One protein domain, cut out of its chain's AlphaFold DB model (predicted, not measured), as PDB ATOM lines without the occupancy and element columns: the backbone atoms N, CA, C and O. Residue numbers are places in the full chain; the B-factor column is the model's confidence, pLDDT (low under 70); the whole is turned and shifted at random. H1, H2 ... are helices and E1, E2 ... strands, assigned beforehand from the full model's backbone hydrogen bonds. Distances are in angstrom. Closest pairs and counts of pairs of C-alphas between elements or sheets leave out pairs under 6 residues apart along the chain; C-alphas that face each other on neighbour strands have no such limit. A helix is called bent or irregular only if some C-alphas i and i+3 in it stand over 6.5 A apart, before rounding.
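What this domain is: This is residues 4 to 82 and 93 to 128 of the 144 residues of an uncharacterized protein of Mycolicibacterium sarraceniae (UniProt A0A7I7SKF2). A small antiparallel sheet of three strands has the helix H4 across one face, while the long helix H3 leads away from the sheet as an arm, with residues 71 to 82 folding back at its far end. Beyond the other end of the sheet the chain between E1 and E2 sticks out with residues 31 to 37, holding the short helix H2; H1 only grazes the sheet. The printed part has 115 residues, with four named helices and three named strands in the order H1 E1 H2 E2 H3 E3 H4; the sheet's order is E1, E2, E3, and the class is mixed, helices and strands. The whole is loose, with a radius of gyration of the C-alphas of 17.8 A and spans of 52 by 40 by 32 A.

How they stand to each other: The inner strand E2, residues 41 to 47, has the edge strands E1, residues 22 to 27, and E3, residues 104 to 109, as antiparallel neighbours. E1 and E2 stand at 159 degrees between their directions, with N 25 and O 43 within hydrogen-bond range at 2.8 A. E2 and E3 stand at 158 degrees, with N 44 and O 107 within hydrogen-bond range at 2.9 A. H4, residues 116 to 128, is on the sheet at a height over the sheet of 9.5 A. It lies over E3 and only just over E2, on which 3 of its 13 C-alphas fall. It runs across the strands, at 83 degrees to E3 on the local plane. The closest C-alphas of H4 and E3 are those of Ile 120 and Tyr 107, 6.8 A apart. H1, residues 4 to 11, only grazes the sheet with its residues 4 to 8; its closest C-alpha to E1 is that of Val 4, 6.0 A from that of Gln 25. H3, residues 49 to 70, is only just on the sheet, with 5 pairs of C-alphas within 10 A, and only grazes it with its residues 49 to 55. H2, residues 31 to 35, is not on the sheet. H3 and H4 are apart. Every O i to N i+4 pair is within hydrogen-bond range in H1, H2 and H4; in H3 it is 16 of 18.

Where its parts are: E2 measures 19.9 A from first to last C-alpha, E1 15.9 A and E3 16.5 A. H3 measures 32.6 A, from C-alpha 49 at (27.716, -44.748, 53.067) to C-alpha 70 at (18.141, -19.518, 34.756). It is irregular, but only just: C-alphas 53 and 56 are 6.8 A apart. H4 measures 18.4 A and ends at C-alpha 128, (46.930, -38.724, 46.254). H1 begins at C-alpha 4, (25.290, -55.025, 37.530), and measures 10.4 A; H2 measures 6.2 A.

The domain as a whole: The two C-alphas farthest apart are those of Ala 35 and His 73, 53.4 A. Residues 83 to 92 are not printed, and C-alphas 82 and 93 are 14.0 A apart across this cut, in the link from H3 to E3. Of the links that are printed whole, none is long. Mean pLDDT of the printed part is 71.8; residues 55 to 82, 93 to 102 and 127 to 128 are under 70.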
ATOM      1  N   VAL A   4      24.975 -54.315  36.277       81.81
ATOM      2  CA  VAL A   4      25.290 -55.025  37.530       81.81
ATOM      3  C   VAL A   4      24.748 -54.314  38.780       81.81
ATOM      4  O   VAL A   4      24.336 -54.954  39.741       81.81
ATOM      5  N   VAL A   5      24.719 -52.977  38.783       80.75
ATOM      6  CA  VAL A   5      24.180 -52.193  39.908       80.75
ATOM      7  C   VAL A   5      22.655 -52.235  39.901       80.75
ATOM      8  O   VAL A   5      22.040 -52.226  40.963       80.75
ATOM      9  N   ARG A   6      22.039 -52.258  38.713       80.00
ATOM     10  CA  ARG A   6      20.585 -52.385  38.577       80.00
ATOM     11  C   ARG A   6      20.134 -53.771  39.035       80.00
ATOM     12  O   ARG A   6      19.323 -53.856  39.941       80.00
ATOM     13  N   GLU A   7      20.753 -54.817  38.499       82.88
ATOM     14  CA  GLU A   7      20.481 -56.216  38.839       82.88
ATOM     15  C   GLU A   7      20.647 -56.496  40.335       82.88
ATOM     16  O   GLU A   7      19.777 -57.115  40.946       82.88
ATOM     17  N   TRP A   8      21.713 -55.976  40.958       86.06
ATOM     18  CA  TRP A   8      21.892 -56.116  42.403       86.06
ATOM     19  C   TRP A   8      20.726 -55.493  43.180       86.06
ATOM     20  O   TRP A   8      20.241 -56.104  44.125       86.06
ATOM     21  N   ARG A   9      20.239 -54.314  42.766       80.44
ATOM     22  CA  ARG A   9      19.106 -53.630  43.417       80.44
ATOM     23  C   ARG A   9      17.768 -54.320  43.171       80.44
ATOM     24  O   ARG A   9      16.947 -54.329  44.076       80.44
ATOM     25  N   ASP A  10      17.551 -54.867  41.980       79.81
ATOM     26  CA  ASP A  10      16.356 -55.661  41.670       79.81
ATOM     27  C   ASP A  10      16.331 -56.970  42.477       79.81
ATOM     28  O   ASP A  10      15.272 -57.408  42.914       79.81
ATOM     29  N   THR A  11      17.500 -57.569  42.722       84.06
ATOM     30  CA  THR A  11      17.632 -58.803  43.517       84.06
ATOM     31  C   THR A  11      17.556 -58.539  45.028       84.06
ATOM     32  O   THR A  11      17.123 -59.409  45.777       84.06
ATOM     33  N   HIS A  12      17.939 -57.339  45.477       80.06
ATOM     34  CA  HIS A  12      17.961 -56.943  46.890       80.06
ATOM     35  C   HIS A  12      17.163 -55.641  47.117       80.06
ATOM     36  O   HIS A  12      17.748 -54.608  47.461       80.06
ATOM     37  N   PRO A  13      15.834 -55.647  46.899       73.69
ATOM     38  CA  PRO A  13      15.020 -54.432  46.963       73.69
ATOM     39  C   PRO A  13      14.885 -53.865  48.386       73.69
ATOM     40  O   PRO A  13      14.870 -52.646  48.554       73.69
ATOM     41  N   ASP A  14      14.834 -54.736  49.397       78.81
ATOM     42  CA  ASP A  14      14.639 -54.374  50.810       78.81
ATOM     43  C   ASP A  14      15.944 -54.369  51.627       78.81
ATOM     44  O   ASP A  14      15.941 -54.041  52.816       78.81
ATOM     45  N   GLU A  15      17.078 -54.718  51.013       78.31
ATOM     46  CA  GLU A  15      18.365 -54.760  51.705       78.31
ATOM     47  C   GLU A  15      19.080 -53.407  51.642       78.31
ATOM     48  O   GLU A  15      19.250 -52.786  50.587       78.31
ATOM     49  N   ALA A  16      19.568 -52.952  52.797       79.25
ATOM     50  CA  ALA A  16      20.460 -51.807  52.840       79.25
ATOM     51  C   ALA A  16      21.789 -52.158  52.153       79.25
ATOM     52  O   ALA A  16      22.442 -53.135  52.507       79.25
ATOM     53  N   ILE A  17      22.230 -51.320  51.209       83.00
ATOM     54  CA  ILE A  17      23.487 -51.556  50.486       83.00
ATOM     55  C   ILE A  17      24.662 -51.583  51.486       83.00
ATOM     56  O   ILE A  17      24.882 -50.581  52.184       83.00
ATOM     57  N   PRO A  18      25.453 -52.671  51.550       86.62
ATOM     58  CA  PRO A  18      26.567 -52.758  52.483       86.62
ATOM     59  C   PRO A  18      27.657 -51.731  52.156       86.62
ATOM     60  O   PRO A  18      27.985 -51.480  50.990       86.62
ATOM     61  N   ASP A  19      28.234 -51.110  53.190       87.38
ATOM     62  CA  ASP A  19      29.353 -50.188  52.992       87.38
ATOM     63  C   ASP A  19      30.559 -50.926  52.405       87.38
ATOM     64  O   ASP A  19      30.938 -51.999  52.864       87.38
ATOM     65  N   GLY A  20      31.168 -50.341  51.374       87.00
ATOM     66  CA  GLY A  20      32.313 -50.943  50.704       87.00
ATOM     67  C   GLY A  20      31.953 -52.009  49.671       87.00
ATOM     68  O   GLY A  20      32.878 -52.546  49.068       87.00
ATOM     69  N   LEU A  21      30.665 -52.279  49.408       89.38
ATOM     70  CA  LEU A  21      30.247 -53.187  48.335       89.38
ATOM     71  C   LEU A  21      30.893 -52.788  47.006       89.38
ATOM     72  O   LEU A  21      30.817 -51.623  46.602       89.38
ATOM     73  N   VAL A  22      31.494 -53.760  46.317       89.69
ATOM     74  CA  VAL A  22      32.072 -53.575  44.984       89.69
ATOM     75  C   VAL A  22      31.409 -54.526  43.999       89.69
ATOM     76  O   VAL A  22      31.480 -55.739  44.156       89.69
ATOM     77  N   LEU A  23      30.809 -53.964  42.953       87.50
ATOM     78  CA  LEU A  23      30.204 -54.706  41.851       87.50
ATOM     79  C   LEU A  23      31.037 -54.514  40.587       87.50
ATOM     80  O   LEU A  23      31.433 -53.392  40.279       87.50
ATOM     81  N   THR A  24      31.307 -55.586  39.847       86.06
ATOM     82  CA  THR A  24      32.134 -55.517  38.632       86.06
ATOM     83  C   THR A  24      31.295 -55.814  37.404       86.06
ATOM     84  O   THR A  24      30.673 -56.865  37.322       86.06
ATOM     85  N   GLN A  25      31.319 -54.900  36.436       83.62
ATOM     86  CA  GLN A  25      30.736 -55.111  35.118       83.62
ATOM     87  C   GLN A  25      31.856 -55.293  34.088       83.62
ATOM     88  O   GLN A  25      32.629 -54.350  33.870       83.62
ATOM     89  N   PRO A  26      31.963 -56.469  33.442       83.00
ATOM     90  CA  PRO A  26      32.862 -56.642  32.315       83.00
ATOM     91  C   PRO A  26      32.363 -55.825  31.117       83.00
ATOM     92  O   PRO A  26      31.166 -55.714  30.858       83.00
ATOM     93  N   LEU A  27      33.305 -55.251  30.380       80.94
ATOM     94  CA  LEU A  27      33.091 -54.530  29.133       80.94
ATOM     95  C   LEU A  27      33.975 -55.172  28.058       80.94
ATOM     96  O   LEU A  27      35.051 -54.643  27.745       80.94
ATOM     97  N   PRO A  28      33.562 -56.337  27.531       79.38
ATOM     98  CA  PRO A  28      34.291 -56.972  26.454       79.38
ATOM     99  C   PRO A  28      34.243 -56.077  25.216       79.38
ATOM    100  O   PRO A  28      33.198 -55.518  24.875       79.38
ATOM    101  N   VAL A  29      35.382 -55.928  24.550       81.06
ATOM    102  CA  VAL A  29      35.449 -55.211  23.273       81.06
ATOM    103  C   VAL A  29      35.159 -56.172  22.125       81.06
ATOM    104  O   VAL A  29      35.377 -57.384  22.235       81.06
ATOM    105  N   SER A  30      34.642 -55.648  21.016       78.56
ATOM    106  CA  SER A  30      34.292 -56.475  19.860       78.56
ATOM    107  C   SER A  30      35.533 -57.103  19.209       78.56
ATOM    108  O   SER A  30      36.649 -56.595  19.329       78.56
ATOM    109  N   SER A  31      35.365 -58.210  18.480       76.94
ATOM    110  CA  SER A  31      36.489 -58.915  17.840       76.94
ATOM    111  C   SER A  31      37.286 -58.034  16.866       76.94
ATOM    112  O   SER A  31      38.500 -58.186  16.751       76.94
ATOM    113  N   SER A  32      36.632 -57.076  16.201       75.88
ATOM    114  CA  SER A  32      37.292 -56.101  15.323       75.88
ATOM    115  C   SER A  32      38.122 -55.074  16.101       75.88
ATOM    116  O   SER A  32      39.170 -54.643  15.625       75.88
ATOM    117  N   GLU A  33      37.705 -54.705  17.312       76.75
ATOM    118  CA  GLU A  33      38.481 -53.856  18.222       76.75
ATOM    119  C   GLU A  33      39.678 -54.611  18.812       76.75
ATOM    120  O   GLU A  33      40.772 -54.046  18.881       76.75
ATOM    121  N   LYS A  34      39.521 -55.904  19.135       77.88
ATOM    122  CA  LYS A  34      40.646 -56.765  19.546       77.88
ATOM    123  C   LYS A  34      41.692 -56.889  18.444       77.88
ATOM    124  O   LYS A  34      42.881 -56.750  18.715       77.88
ATOM    125  N   ALA A  35      41.258 -57.054  17.192       73.38
ATOM    126  CA  ALA A  35      42.150 -57.079  16.029       73.38
ATOM    127  C   ALA A  35      42.924 -55.757  15.830       73.38
ATOM    128  O   ALA A  35      43.992 -55.752  15.226       73.38
ATOM    129  N   ARG A  36      42.416 -54.641  16.372       80.56
ATOM    130  CA  ARG A  36      43.085 -53.327  16.396       80.56
ATOM    131  C   ARG A  36      43.952 -53.105  17.644       80.56
ATOM    132  O   ARG A  36      44.423 -51.992  17.858       80.56
ATOM    133  N   GLY A  37      44.144 -54.129  18.478       78.06
ATOM    134  CA  GLY A  37      44.939 -54.050  19.707       78.06
ATOM    135  C   GLY A  37      44.241 -53.341  20.873       78.06
ATOM    136  O   GLY A  37      44.900 -52.955  21.836       78.06
ATOM    137  N   ILE A  38      42.920 -53.141  20.812       77.38
ATOM    138  CA  ILE A  38      42.161 -52.562  21.925       77.38
ATOM    139  C   ILE A  38      41.892 -53.667  22.951       77.38
ATOM    140  O   ILE A  38      41.334 -54.711  22.619       77.38
ATOM    141  N   ALA A  39      42.285 -53.427  24.203       77.00
ATOM    142  CA  ALA A  39      42.069 -54.361  25.303       77.00
ATOM    143  C   ALA A  39      40.625 -54.318  25.833       77.00
ATOM    144  O   ALA A  39      39.983 -53.260  25.839       77.00
ATOM    145  N   ASP A  40      40.165 -55.466  26.338       80.94
ATOM    146  CA  ASP A  40      38.938 -55.576  27.125       80.94
ATOM    147  C   ASP A  40      38.984 -54.650  28.348       80.94
ATOM    148  O   ASP A  40      40.052 -54.286  28.852       80.94
ATOM    149  N   ARG A  41      37.804 -54.256  28.830       82.25
ATOM    150  CA  ARG A  41      37.678 -53.337  29.962       82.25
ATOM    151  C   ARG A  41      36.778 -53.916  31.037       82.25
ATOM    152  O   ARG A  41      35.996 -54.830  30.800       82.25
ATOM    153  N   ALA A  42      36.862 -53.347  32.227       82.19
ATOM    154  CA  ALA A  42      35.931 -53.602  33.313       82.19
ATOM    155  C   ALA A  42      35.612 -52.296  34.042       82.19
ATOM    156  O   ALA A  42      36.447 -51.389  34.110       82.19
ATOM    157  N   ILE A  43      34.401 -52.201  34.588       82.62
ATOM    158  CA  ILE A  43      34.007 -51.140  35.515       82.62
ATOM    159  C   ILE A  43      33.778 -51.769  36.883       82.62
ATOM    160  O   ILE A  43      32.894 -52.608  37.036       82.62
ATOM    161  N   HIS A  44      34.514 -51.309  37.890       84.81
ATOM    162  CA  HIS A  44      34.243 -51.618  39.290       84.81
ATOM    163  C   HIS A  44      33.430 -50.485  39.918       84.81
ATOM    164  O   HIS A  44      33.853 -49.330  39.921       84.81
ATOM    165  N   CYS A  45      32.257 -50.794  40.450       84.12
ATOM    166  CA  CYS A  45      31.348 -49.860  41.098       84.12
ATOM    167  C   CYS A  45      31.416 -50.067  42.606       84.12
ATOM    168  O   CYS A  45      30.966 -51.098  43.090       84.12
ATOM    169  N   GLN A  46      31.957 -49.099  43.344       88.56
ATOM    170  CA  GLN A  46      32.043 -49.154  44.803       88.56
ATOM    171  C   GLN A  46      30.980 -48.274  45.462       88.56
ATOM    172  O   GLN A  46      30.911 -47.069  45.178       88.56
ATOM    173  N   TYR A  47      30.237 -48.846  46.406       85.94
ATOM    174  CA  TYR A  47      29.329 -48.124  47.289       85.94
ATOM    175  C   TYR A  47      30.015 -47.677  48.583       85.94
ATOM    176  O   TYR A  47      30.789 -48.422  49.185       85.94
ATOM    177  N   ARG A  48      29.732 -46.446  49.025       86.69
ATOM    178  CA  ARG A  48      30.145 -45.930  50.339       86.69
ATOM    179  C   ARG A  48      29.018 -45.132  50.985       86.69
ATOM    180  O   ARG A  48      28.479 -44.215  50.362       86.69
ATOM    181  N   HIS A  49      28.738 -45.415  52.254       85.31
ATOM    182  CA  HIS A  49      27.716 -44.748  53.067       85.31
ATOM    183  C   HIS A  49      28.022 -43.266  53.252       85.31
ATOM    184  O   HIS A  49      27.156 -42.426  53.027       85.31
ATOM    185  N   ASP A  50      29.269 -42.923  53.595       83.00
ATOM    186  CA  ASP A  50      29.693 -41.519  53.743       83.00
ATOM    187  C   ASP A  50      29.431 -40.721  52.456       83.00
ATOM    188  O   ASP A  50      28.928 -39.597  52.495       83.00
ATOM    189  N   ARG A  51      29.666 -41.346  51.296       81.69
ATOM    190  CA  ARG A  51      29.364 -40.731  50.003       81.69
ATOM    191  C   ARG A  51      27.859 -40.566  49.817       81.69
ATOM    192  O   ARG A  51      27.427 -39.474  49.463       81.69
ATOM    193  N   ALA A  52      27.073 -41.608  50.092       80.00
ATOM    194  CA  ALA A  52      25.617 -41.564  49.972       80.00
ATOM    195  C   ALA A  52      24.989 -40.460  50.833       80.00
ATOM    196  O   ALA A  52      24.035 -39.829  50.397       80.00
ATOM    197  N   ARG A  53      25.570 -40.171  52.004       77.19
ATOM    198  CA  ARG A  53      25.134 -39.081  52.891       77.19
ATOM    199  C   ARG A  53      25.436 -37.686  52.331       77.19
ATOM    200  O   ARG A  53      24.627 -36.782  52.494       77.19
ATOM    201  N   ARG A  54      26.582 -37.492  51.666       71.31
ATOM    202  CA  ARG A  54      27.016 -36.176  51.141       71.31
ATOM    203  C   ARG A  54      26.445 -35.841  49.762       71.31
ATOM    204  O   ARG A  54      26.339 -34.668  49.410       71.31
ATOM    205  N   THR A  55      26.125 -36.856  48.958       65.25
ATOM    206  CA  THR A  55      25.678 -36.674  47.569       65.25
ATOM    207  C   THR A  55      24.378 -35.861  47.433       65.25
ATOM    208  O   THR A  55      24.385 -34.964  46.592       65.25
ATOM    209  N   PRO A  56      23.314 -36.080  48.235       61.06
ATOM    210  CA  PRO A  56      22.077 -35.300  48.137       61.06
ATOM    211  C   PRO A  56      22.317 -33.797  48.313       61.06
ATOM    212  O   PRO A  56      21.968 -33.015  47.439       61.06
ATOM    213  N   HIS A  57      23.052 -33.403  49.359       59.41
ATOM    214  CA  HIS A  57      23.359 -31.996  49.631       59.41
ATOM    215  C   HIS A  57      24.132 -31.326  48.484       59.41
ATOM    216  O   HIS A  57      23.805 -30.218  48.066       59.41
ATOM    217  N   GLY A  58      25.123 -32.021  47.917       61.97
ATOM    218  CA  GLY A  58      25.883 -31.502  46.782       61.97
ATOM    219  C   GLY A  58      25.051 -31.368  45.504       61.97
ATOM    220  O   GLY A  58      25.269 -30.427  44.747       61.97
ATOM    221  N   ILE A  59      24.109 -32.282  45.252       57.56
ATOM    222  CA  ILE A  59      23.224 -32.220  44.080       57.56
ATOM    223  C   ILE A  59      22.233 -31.062  44.217       57.56
ATOM    224  O   ILE A  59      22.152 -30.248  43.297       57.56
ATOM    225  N   ASP A  60      21.552 -30.939  45.358       55.19
ATOM    226  CA  ASP A  60      20.622 -29.836  45.634       55.19
ATOM    227  C   ASP A  60      21.300 -28.467  45.500       55.19
ATOM    228  O   ASP A  60      20.769 -27.563  44.857       55.19
ATOM    229  N   GLU A  61      22.531 -28.316  45.998       64.50
ATOM    230  CA  GLU A  61      23.294 -27.080  45.811       64.50
ATOM    231  C   GLU A  61      23.611 -26.778  44.341       64.50
ATOM    232  O   GLU A  61      23.623 -25.612  43.933       64.50
ATOM    233  N   GLN A  62      23.923 -27.797  43.534       61.62
ATOM    234  CA  GLN A  62      24.185 -27.598  42.106       61.62
ATOM    235  C   GLN A  62      22.897 -27.276  41.340       61.62
ATOM    236  O   GLN A  62      22.941 -26.428  40.449       61.62
ATOM    237  N   ILE A  63      21.761 -27.879  41.710       59.31
ATOM    238  CA  ILE A  63      20.435 -27.553  41.164       59.31
ATOM    239  C   ILE A  63      20.068 -26.111  41.512       59.31
ATOM    240  O   ILE A  63      19.756 -25.337  40.611       59.31
ATOM    241  N   ALA A  64      20.203 -25.709  42.776       61.81
ATOM    242  CA  ALA A  64      19.911 -24.347  43.218       61.81
ATOM    243  C   ALA A  64      20.804 -23.307  42.516       61.81
ATOM    244  O   ALA A  64      20.338 -22.236  42.123       61.81
ATOM    245  N   LYS A  65      22.089 -23.617  42.292       61.44
ATOM    246  CA  LYS A  65      22.992 -22.765  41.494       61.44
ATOM    247  C   LYS A  65      22.552 -22.683  40.033       61.44
ATOM    248  O   LYS A  65      22.584 -21.596  39.466       61.44
ATOM    249  N   ALA A  66      22.136 -23.797  39.431       57.62
ATOM    250  CA  ALA A  66      21.630 -23.818  38.060       57.62
ATOM    251  C   ALA A  66      20.308 -23.039  37.922       57.62
ATOM    252  O   ALA A  66      20.153 -22.284  36.966       57.62
ATOM    253  N   GLN A  67      19.399 -23.147  38.895       55.81
ATOM    254  CA  GLN A  67      18.142 -22.393  38.938       55.81
ATOM    255  C   GLN A  67      18.385 -20.885  39.041       55.81
ATOM    256  O   GLN A  67      17.871 -20.137  38.215       55.81
ATOM    257  N   ARG A  68      19.276 -20.436  39.936       60.62
ATOM    258  CA  ARG A  68      19.644 -19.009  40.043       60.62
ATOM    259  C   ARG A  68      20.253 -18.433  38.761       60.62
ATOM    260  O   ARG A  68      20.137 -17.238  38.505       60.62
ATOM    261  N   VAL A  69      20.925 -19.266  37.964       58.53
ATOM    262  CA  VAL A  69      21.454 -18.875  36.647       58.53
ATOM    263  C   VAL A  69      20.324 -18.713  35.625       58.53
ATOM    264  O   VAL A  69      20.351 -17.760  34.851       58.53
ATOM    265  N   ILE A  70      19.324 -19.600  35.633       56.75
ATOM    266  CA  ILE A  70      18.141 -19.518  34.756       56.75
ATOM    267  C   ILE A  70      17.288 -18.289  35.102       56.75
ATOM    268  O   ILE A  70      16.800 -17.612  34.203       56.75
ATOM    269  N   GLU A  71      17.168 -17.963  36.388       60.28
ATOM    270  CA  GLU A  71      16.431 -16.799  36.902       60.28
ATOM    271  C   GLU A  71      17.166 -15.458  36.691       60.28
ATOM    272  O   GLU A  71      16.683 -14.414  37.115       60.28
ATOM    273  N   GLY A  72      18.329 -15.452  36.025       56.19
ATOM    274  CA  GLY A  72      19.053 -14.224  35.669       56.19
ATOM    275  C   GLY A  72      19.913 -13.623  36.789       56.19
ATOM    276  O   GLY A  72      20.420 -12.513  36.637       56.19
ATOM    277  N   HIS A  73      20.135 -14.347  37.893       53.12
ATOM    278  CA  HIS A  73      20.820 -13.839  39.090       53.12
ATOM    279  C   HIS A  73      22.308 -14.235  39.220       53.12
ATOM    280  O   HIS A  73      22.895 -14.070  40.292       53.12
ATOM    281  N   GLY A  74      22.977 -14.731  38.170       53.25
ATOM    282  CA  GLY A  74      24.409 -15.054  38.266       53.25
ATOM    283  C   GLY A  74      25.140 -15.276  36.943       53.25
ATOM    284  O   GLY A  74      24.636 -15.930  36.035       53.25
ATOM    285  N   ALA A  75      26.374 -14.765  36.853       52.81
ATOM    286  CA  ALA A  75      27.250 -14.980  35.706       52.81
ATOM    287  C   ALA A  75      27.663 -16.460  35.584       52.81
ATOM    288  O   ALA A  75      28.099 -17.090  36.552       52.81
ATOM    289  N   VAL A  76      27.556 -17.008  34.371       53.53
ATOM    290  CA  VAL A  76      27.837 -18.419  34.070       53.53
ATOM    291  C   VAL A  76      29.333 -18.707  34.209       53.53
ATOM    292  O   VAL A  76      30.122 -18.479  33.292       53.53
ATOM    293  N   LYS A  77      29.744 -19.282  35.343       53.44
ATOM    294  CA  LYS A  77      31.059 -19.926  35.441       53.44
ATOM    295  C   LYS A  77      30.951 -21.306  34.795       53.44
ATOM    296  O   LYS A  77      30.214 -22.153  35.291       53.44
ATOM    297  N   ARG A  78      31.666 -21.520  33.681       49.44
ATOM    298  CA  ARG A  78      31.713 -22.801  32.943       49.44
ATOM    299  C   ARG A  78      31.837 -23.981  33.919       49.44
ATOM    300  O   ARG A  78      32.868 -24.138  34.570       49.44
ATOM    301  N   ASN A  79      30.792 -24.802  34.004       48.81
ATOM    302  CA  ASN A  79      30.760 -26.030  34.792       48.81
ATOM    303  C   ASN A  79      30.544 -27.212  33.839       48.81
ATOM    304  O   ASN A  79      29.556 -27.250  33.113       48.81
ATOM    305  N   ARG A  80      31.459 -28.187  33.859       52.16
ATOM    306  CA  ARG A  80      31.440 -29.384  32.993       52.16
ATOM    307  C   ARG A  80      30.200 -30.274  33.155       52.16
ATOM    308  O   ARG A  80      30.013 -31.185  32.360       52.16
ATOM    309  N   PHE A  81      29.411 -30.055  34.205       41.34
ATOM    310  CA  PHE A  81      28.199 -30.818  34.507       41.34
ATOM    311  C   PHE A  81      26.911 -30.148  34.010       41.34
ATOM    312  O   PHE A  81      25.837 -30.715  34.176       41.34
ATOM    313  N   ILE A  82      27.002 -28.954  33.413       47.56
ATOM    314  CA  ILE A  82      25.851 -28.193  32.923       47.56
ATOM    315  C   ILE A  82      25.993 -28.038  31.408       47.56
ATOM    316  O   ILE A  82      26.856 -27.302  30.929       47.56
ATOM    317  N   SER A  93      23.587 -39.334  26.280       37.34
ATOM    318  CA  SER A  93      24.657 -40.302  25.945       37.34
ATOM    319  C   SER A  93      25.133 -41.031  27.207       37.34
ATOM    320  O   SER A  93      26.031 -40.552  27.892       37.34
ATOM    321  N   SER A  94      24.468 -42.145  27.536       34.72
ATOM    322  CA  SER A  94      24.949 -43.471  28.011       34.72
ATOM    323  C   SER A  94      26.311 -43.695  28.720       34.72
ATOM    324  O   SER A  94      26.641 -44.838  29.019       34.72
ATOM    325  N   ARG A  95      27.115 -42.680  29.055       36.09
ATOM    326  CA  ARG A  95      28.498 -42.823  29.548       36.09
ATOM    327  C   ARG A  95      28.745 -42.368  30.979       36.09
ATOM    328  O   ARG A  95      29.886 -42.423  31.422       36.09
ATOM    329  N   LEU A  96      27.723 -41.929  31.712       36.00
ATOM    330  CA  LEU A  96      27.887 -41.431  33.086       36.00
ATOM    331  C   LEU A  96      26.680 -41.687  33.993       36.00
ATOM    332  O   LEU A  96      26.463 -40.987  34.980       36.00
ATOM    333  N   THR A  97      25.906 -42.736  33.743       41.31
ATOM    334  CA  THR A  97      24.760 -43.055  34.604       41.31
ATOM    335  C   THR A  97      25.172 -43.771  35.901       41.31
ATOM    336  O   THR A  97      24.429 -44.614  36.384       41.31
ATOM    337  N   LEU A  98      26.343 -43.451  36.464       39.47
ATOM    338  CA  LEU A  98      26.701 -43.692  37.869       39.47
ATOM    339  C   LEU A  98      26.513 -42.435  38.735       39.47
ATOM    340  O   LEU A  98      26.446 -42.548  39.951       39.47
ATOM    341  N   LEU A  99      26.374 -41.250  38.128       47.34
ATOM    342  CA  LEU A  99      26.234 -39.973  38.845       47.34
ATOM    343  C   LEU A  99      24.861 -39.759  39.515       47.34
ATOM    344  O   LEU A  99      24.656 -38.714  40.117       47.34
ATOM    345  N   VAL A 100      23.925 -40.714  39.422       46.31
ATOM    346  CA  VAL A 100      22.526 -40.520  39.863       46.31
ATOM    347  C   VAL A 100      22.121 -41.419  41.044       46.31
ATOM    348  O   VAL A 100      21.065 -41.210  41.625       46.31
ATOM    349  N   ALA A 101      22.947 -42.382  41.473       61.22
ATOM    350  CA  ALA A 101      22.676 -43.145  42.696       61.22
ATOM    351  C   ALA A 101      23.616 -42.649  43.802       61.22
ATOM    352  O   ALA A 101      24.834 -42.828  43.678       61.22
ATOM    353  N   PRO A 102      23.086 -42.027  44.871       69.88
ATOM    354  CA  PRO A 102      23.908 -41.549  45.973       69.88
ATOM    355  C   PRO A 102      24.756 -42.703  46.512       69.88
ATOM    356  O   PRO A 102      24.254 -43.798  46.742       69.88
ATOM    357  N   GLY A 103      26.060 -42.471  46.672       76.56
ATOM    358  CA  GLY A 103      26.982 -43.447  47.259       76.56
ATOM    359  C   GLY A 103      27.797 -44.293  46.287       76.56
ATOM    360  O   GLY A 103      28.841 -44.799  46.696       76.56
ATOM    361  N   TRP A 104      27.439 -44.380  45.005       81.94
ATOM    362  CA  TRP A 104      28.177 -45.192  44.027       81.94
ATOM    363  C   TRP A 104      29.300 -44.414  43.324       81.94
ATOM    364  O   TRP A 104      29.152 -43.243  42.982       81.94
ATOM    365  N   LYS A 105      30.448 -45.066  43.096       83.12
ATOM    366  CA  LYS A 105      31.560 -44.546  42.276       83.12
ATOM    367  C   LYS A 105      32.110 -45.647  41.386       83.12
ATOM    368  O   LYS A 105      32.391 -46.736  41.871       83.12
ATOM    369  N   GLY A 106      32.272 -45.337  40.104       83.06
ATOM    370  CA  GLY A 106      32.837 -46.244  39.107       83.06
ATOM    371  C   GLY A 106      34.330 -46.033  38.906       83.06
ATOM    372  O   GLY A 106      34.800 -44.895  38.874       83.06
ATOM    373  N   TYR A 107      35.041 -47.136  38.719       82.38
ATOM    374  CA  TYR A 107      36.449 -47.207  38.362       82.38
ATOM    375  C   TYR A 107      36.568 -48.056  37.098       82.38
ATOM    376  O   TYR A 107      36.374 -49.269  37.146       82.38
ATOM    377  N   THR A 108      36.843 -47.419  35.963       81.50
ATOM    378  CA  THR A 108      37.040 -48.117  34.686       81.50
ATOM    379  C   THR A 108      38.509 -48.477  34.517       81.50
ATOM    380  O   THR A 108      39.371 -47.614  34.677       81.50
ATOM    381  N   THR A 109      38.801 -49.725  34.160       81.19
ATOM    382  CA  THR A 109      40.166 -50.215  33.943       81.19
ATOM    383  C   THR A 109      40.250 -51.143  32.735       81.19
ATOM    384  O   THR A 109      39.266 -51.783  32.366       81.19
ATOM    385  N   ASN A 110      41.444 -51.234  32.148       82.44
ATOM    386  CA  ASN A 110      41.793 -52.240  31.139       82.44
ATOM    387  C   ASN A 110      42.496 -53.463  31.777       82.44
ATOM    388  O   ASN A 110      42.877 -54.400  31.084       82.44
ATOM    389  N   LEU A 111      42.694 -53.457  33.104       81.56
ATOM    390  CA  LEU A 111      43.309 -54.547  33.872       81.56
ATOM    391  C   LEU A 111      42.255 -55.588  34.272       81.56
ATOM    392  O   LEU A 111      41.943 -55.754  35.447       81.56
ATOM    393  N   VAL A 112      41.689 -56.279  33.285       76.75
ATOM    394  CA  VAL A 112      40.553 -57.200  33.483       76.75
ATOM    395  C   VAL A 112      40.869 -58.452  34.316       76.75
ATOM    396  O   VAL A 112      39.946 -59.113  34.776       76.75
ATOM    397  N   GLY A 113      42.150 -58.770  34.536       75.69
ATOM    398  CA  GLY A 113      42.591 -59.904  35.363       75.69
ATOM    399  C   GLY A 113      42.940 -59.556  36.813       75.69
ATOM    400  O   GLY A 113      43.347 -60.440  37.558       75.69
ATOM    401  N   GLN A 114      42.834 -58.284  37.213       83.00
ATOM    402  CA  GLN A 114      43.195 -57.848  38.563       83.00
ATOM    403  C   GLN A 114      41.965 -57.737  39.472       83.00
ATOM    404  O   GLN A 114      40.879 -57.387  38.998       83.00
ATOM    405  N   PRO A 115      42.110 -57.983  40.787       84.12
ATOM    406  CA  PRO A 115      41.005 -57.820  41.716       84.12
ATOM    407  C   PRO A 115      40.605 -56.344  41.820       84.12
ATOM    408  O   PRO A 115      41.441 -55.438  41.780       84.12
ATOM    409  N   ALA A 116      39.310 -56.096  42.017       83.94
ATOM    410  CA  ALA A 116      38.772 -54.740  42.091       83.94
ATOM    411  C   ALA A 116      39.422 -53.900  43.208       83.94
ATOM    412  O   ALA A 116      39.611 -52.697  43.043       83.94
ATOM    413  N   THR A 117      39.812 -54.529  44.323       85.25
ATOM    414  CA  THR A 117      40.520 -53.879  45.437       85.25
ATOM    415  C   THR A 117      41.852 -53.277  44.999       85.25
ATOM    416  O   THR A 117      42.122 -52.126  45.329       85.25
ATOM    417  N   PHE A 118      42.635 -54.001  44.194       86.12
ATOM    418  CA  PHE A 118      43.908 -53.525  43.651       86.12
ATOM    419  C   PHE A 118      43.710 -52.310  42.741       86.12
ATOM    420  O   PHE A 118      44.403 -51.305  42.872       86.12
ATOM    421  N   VAL A 119      42.724 -52.373  41.843       83.31
ATOM    422  CA  VAL A 119      42.419 -51.277  40.909       83.31
ATOM    423  C   VAL A 119      41.953 -50.028  41.658       83.31
ATOM    424  O   VAL A 119      42.367 -48.914  41.334       83.31
ATOM    425  N   ILE A 120      41.092 -50.205  42.665       83.62
ATOM    426  CA  ILE A 120      40.579 -49.107  43.486       83.62
ATOM    427  C   ILE A 120      41.711 -48.483  44.310       83.62
ATOM    428  O   ILE A 120      41.822 -47.258  44.318       83.62
ATOM    429  N   ASP A 121      42.561 -49.288  44.951       83.75
ATOM    430  CA  ASP A 121      43.694 -48.798  45.743       83.75
ATOM    431  C   ASP A 121      44.704 -48.036  44.874       83.75
ATOM    432  O   ASP A 121      45.001 -46.873  45.147       83.75
ATOM    433  N   ALA A 122      45.115 -48.616  43.740       82.62
ATOM    434  CA  ALA A 122      46.008 -47.963  42.786       82.62
ATOM    435  C   ALA A 122      45.448 -46.612  42.309       82.62
ATOM    436  O   ALA A 122      46.178 -45.622  42.214       82.62
ATOM    437  N   TYR A 123      44.136 -46.533  42.064       79.00
ATOM    438  CA  TYR A 123      43.481 -45.273  41.715       79.00
ATOM    439  C   TYR A 123      43.547 -44.243  42.853       79.00
ATOM    440  O   TYR A 123      43.700 -43.047  42.595       79.00
ATOM    441  N   HIS A 124      43.420 -44.669  44.114       78.44
ATOM    442  CA  HIS A 124      43.525 -43.771  45.269       78.44
ATOM    443  C   HIS A 124      44.959 -43.261  45.434       78.44
ATOM    444  O   HIS A 124      45.134 -42.062  45.645       78.44
ATOM    445  N   GLN A 125      45.970 -44.110  45.230       77.31
ATOM    446  CA  GLN A 125      47.381 -43.703  45.246       77.31
ATOM    447  C   GLN A 125      47.700 -42.679  44.148       77.31
ATOM    448  O   GLN A 125      48.317 -41.649  44.422       77.31
ATOM    449  N   LEU A 126      47.199 -42.896  42.925       72.31
ATOM    450  CA  LEU A 126      47.345 -41.940  41.819       72.31
ATOM    451  C   LEU A 126      46.655 -40.599  42.101       72.31
ATOM    452  O   LEU A 126      47.137 -39.537  41.712       72.31
ATOM    453  N   CYS A 127      45.508 -40.627  42.777       62.59
ATOM    454  CA  CYS A 127      44.777 -39.411  43.119       62.59
ATOM    455  C   CYS A 127      45.467 -38.627  44.252       62.59
ATOM    456  O   CYS A 127      45.419 -37.398  44.264       62.59
ATOM    457  N   LEU A 128      46.154 -39.322  45.163       56.00
ATOM    458  CA  LEU A 128      46.930 -38.724  46.254       56.00
ATOM    459  C   LEU A 128      48.289 -38.172  45.791       56.00
ATOM    460  O   LEU A 128      48.751 -37.165  46.329       56.00
TER     461      LEU A 128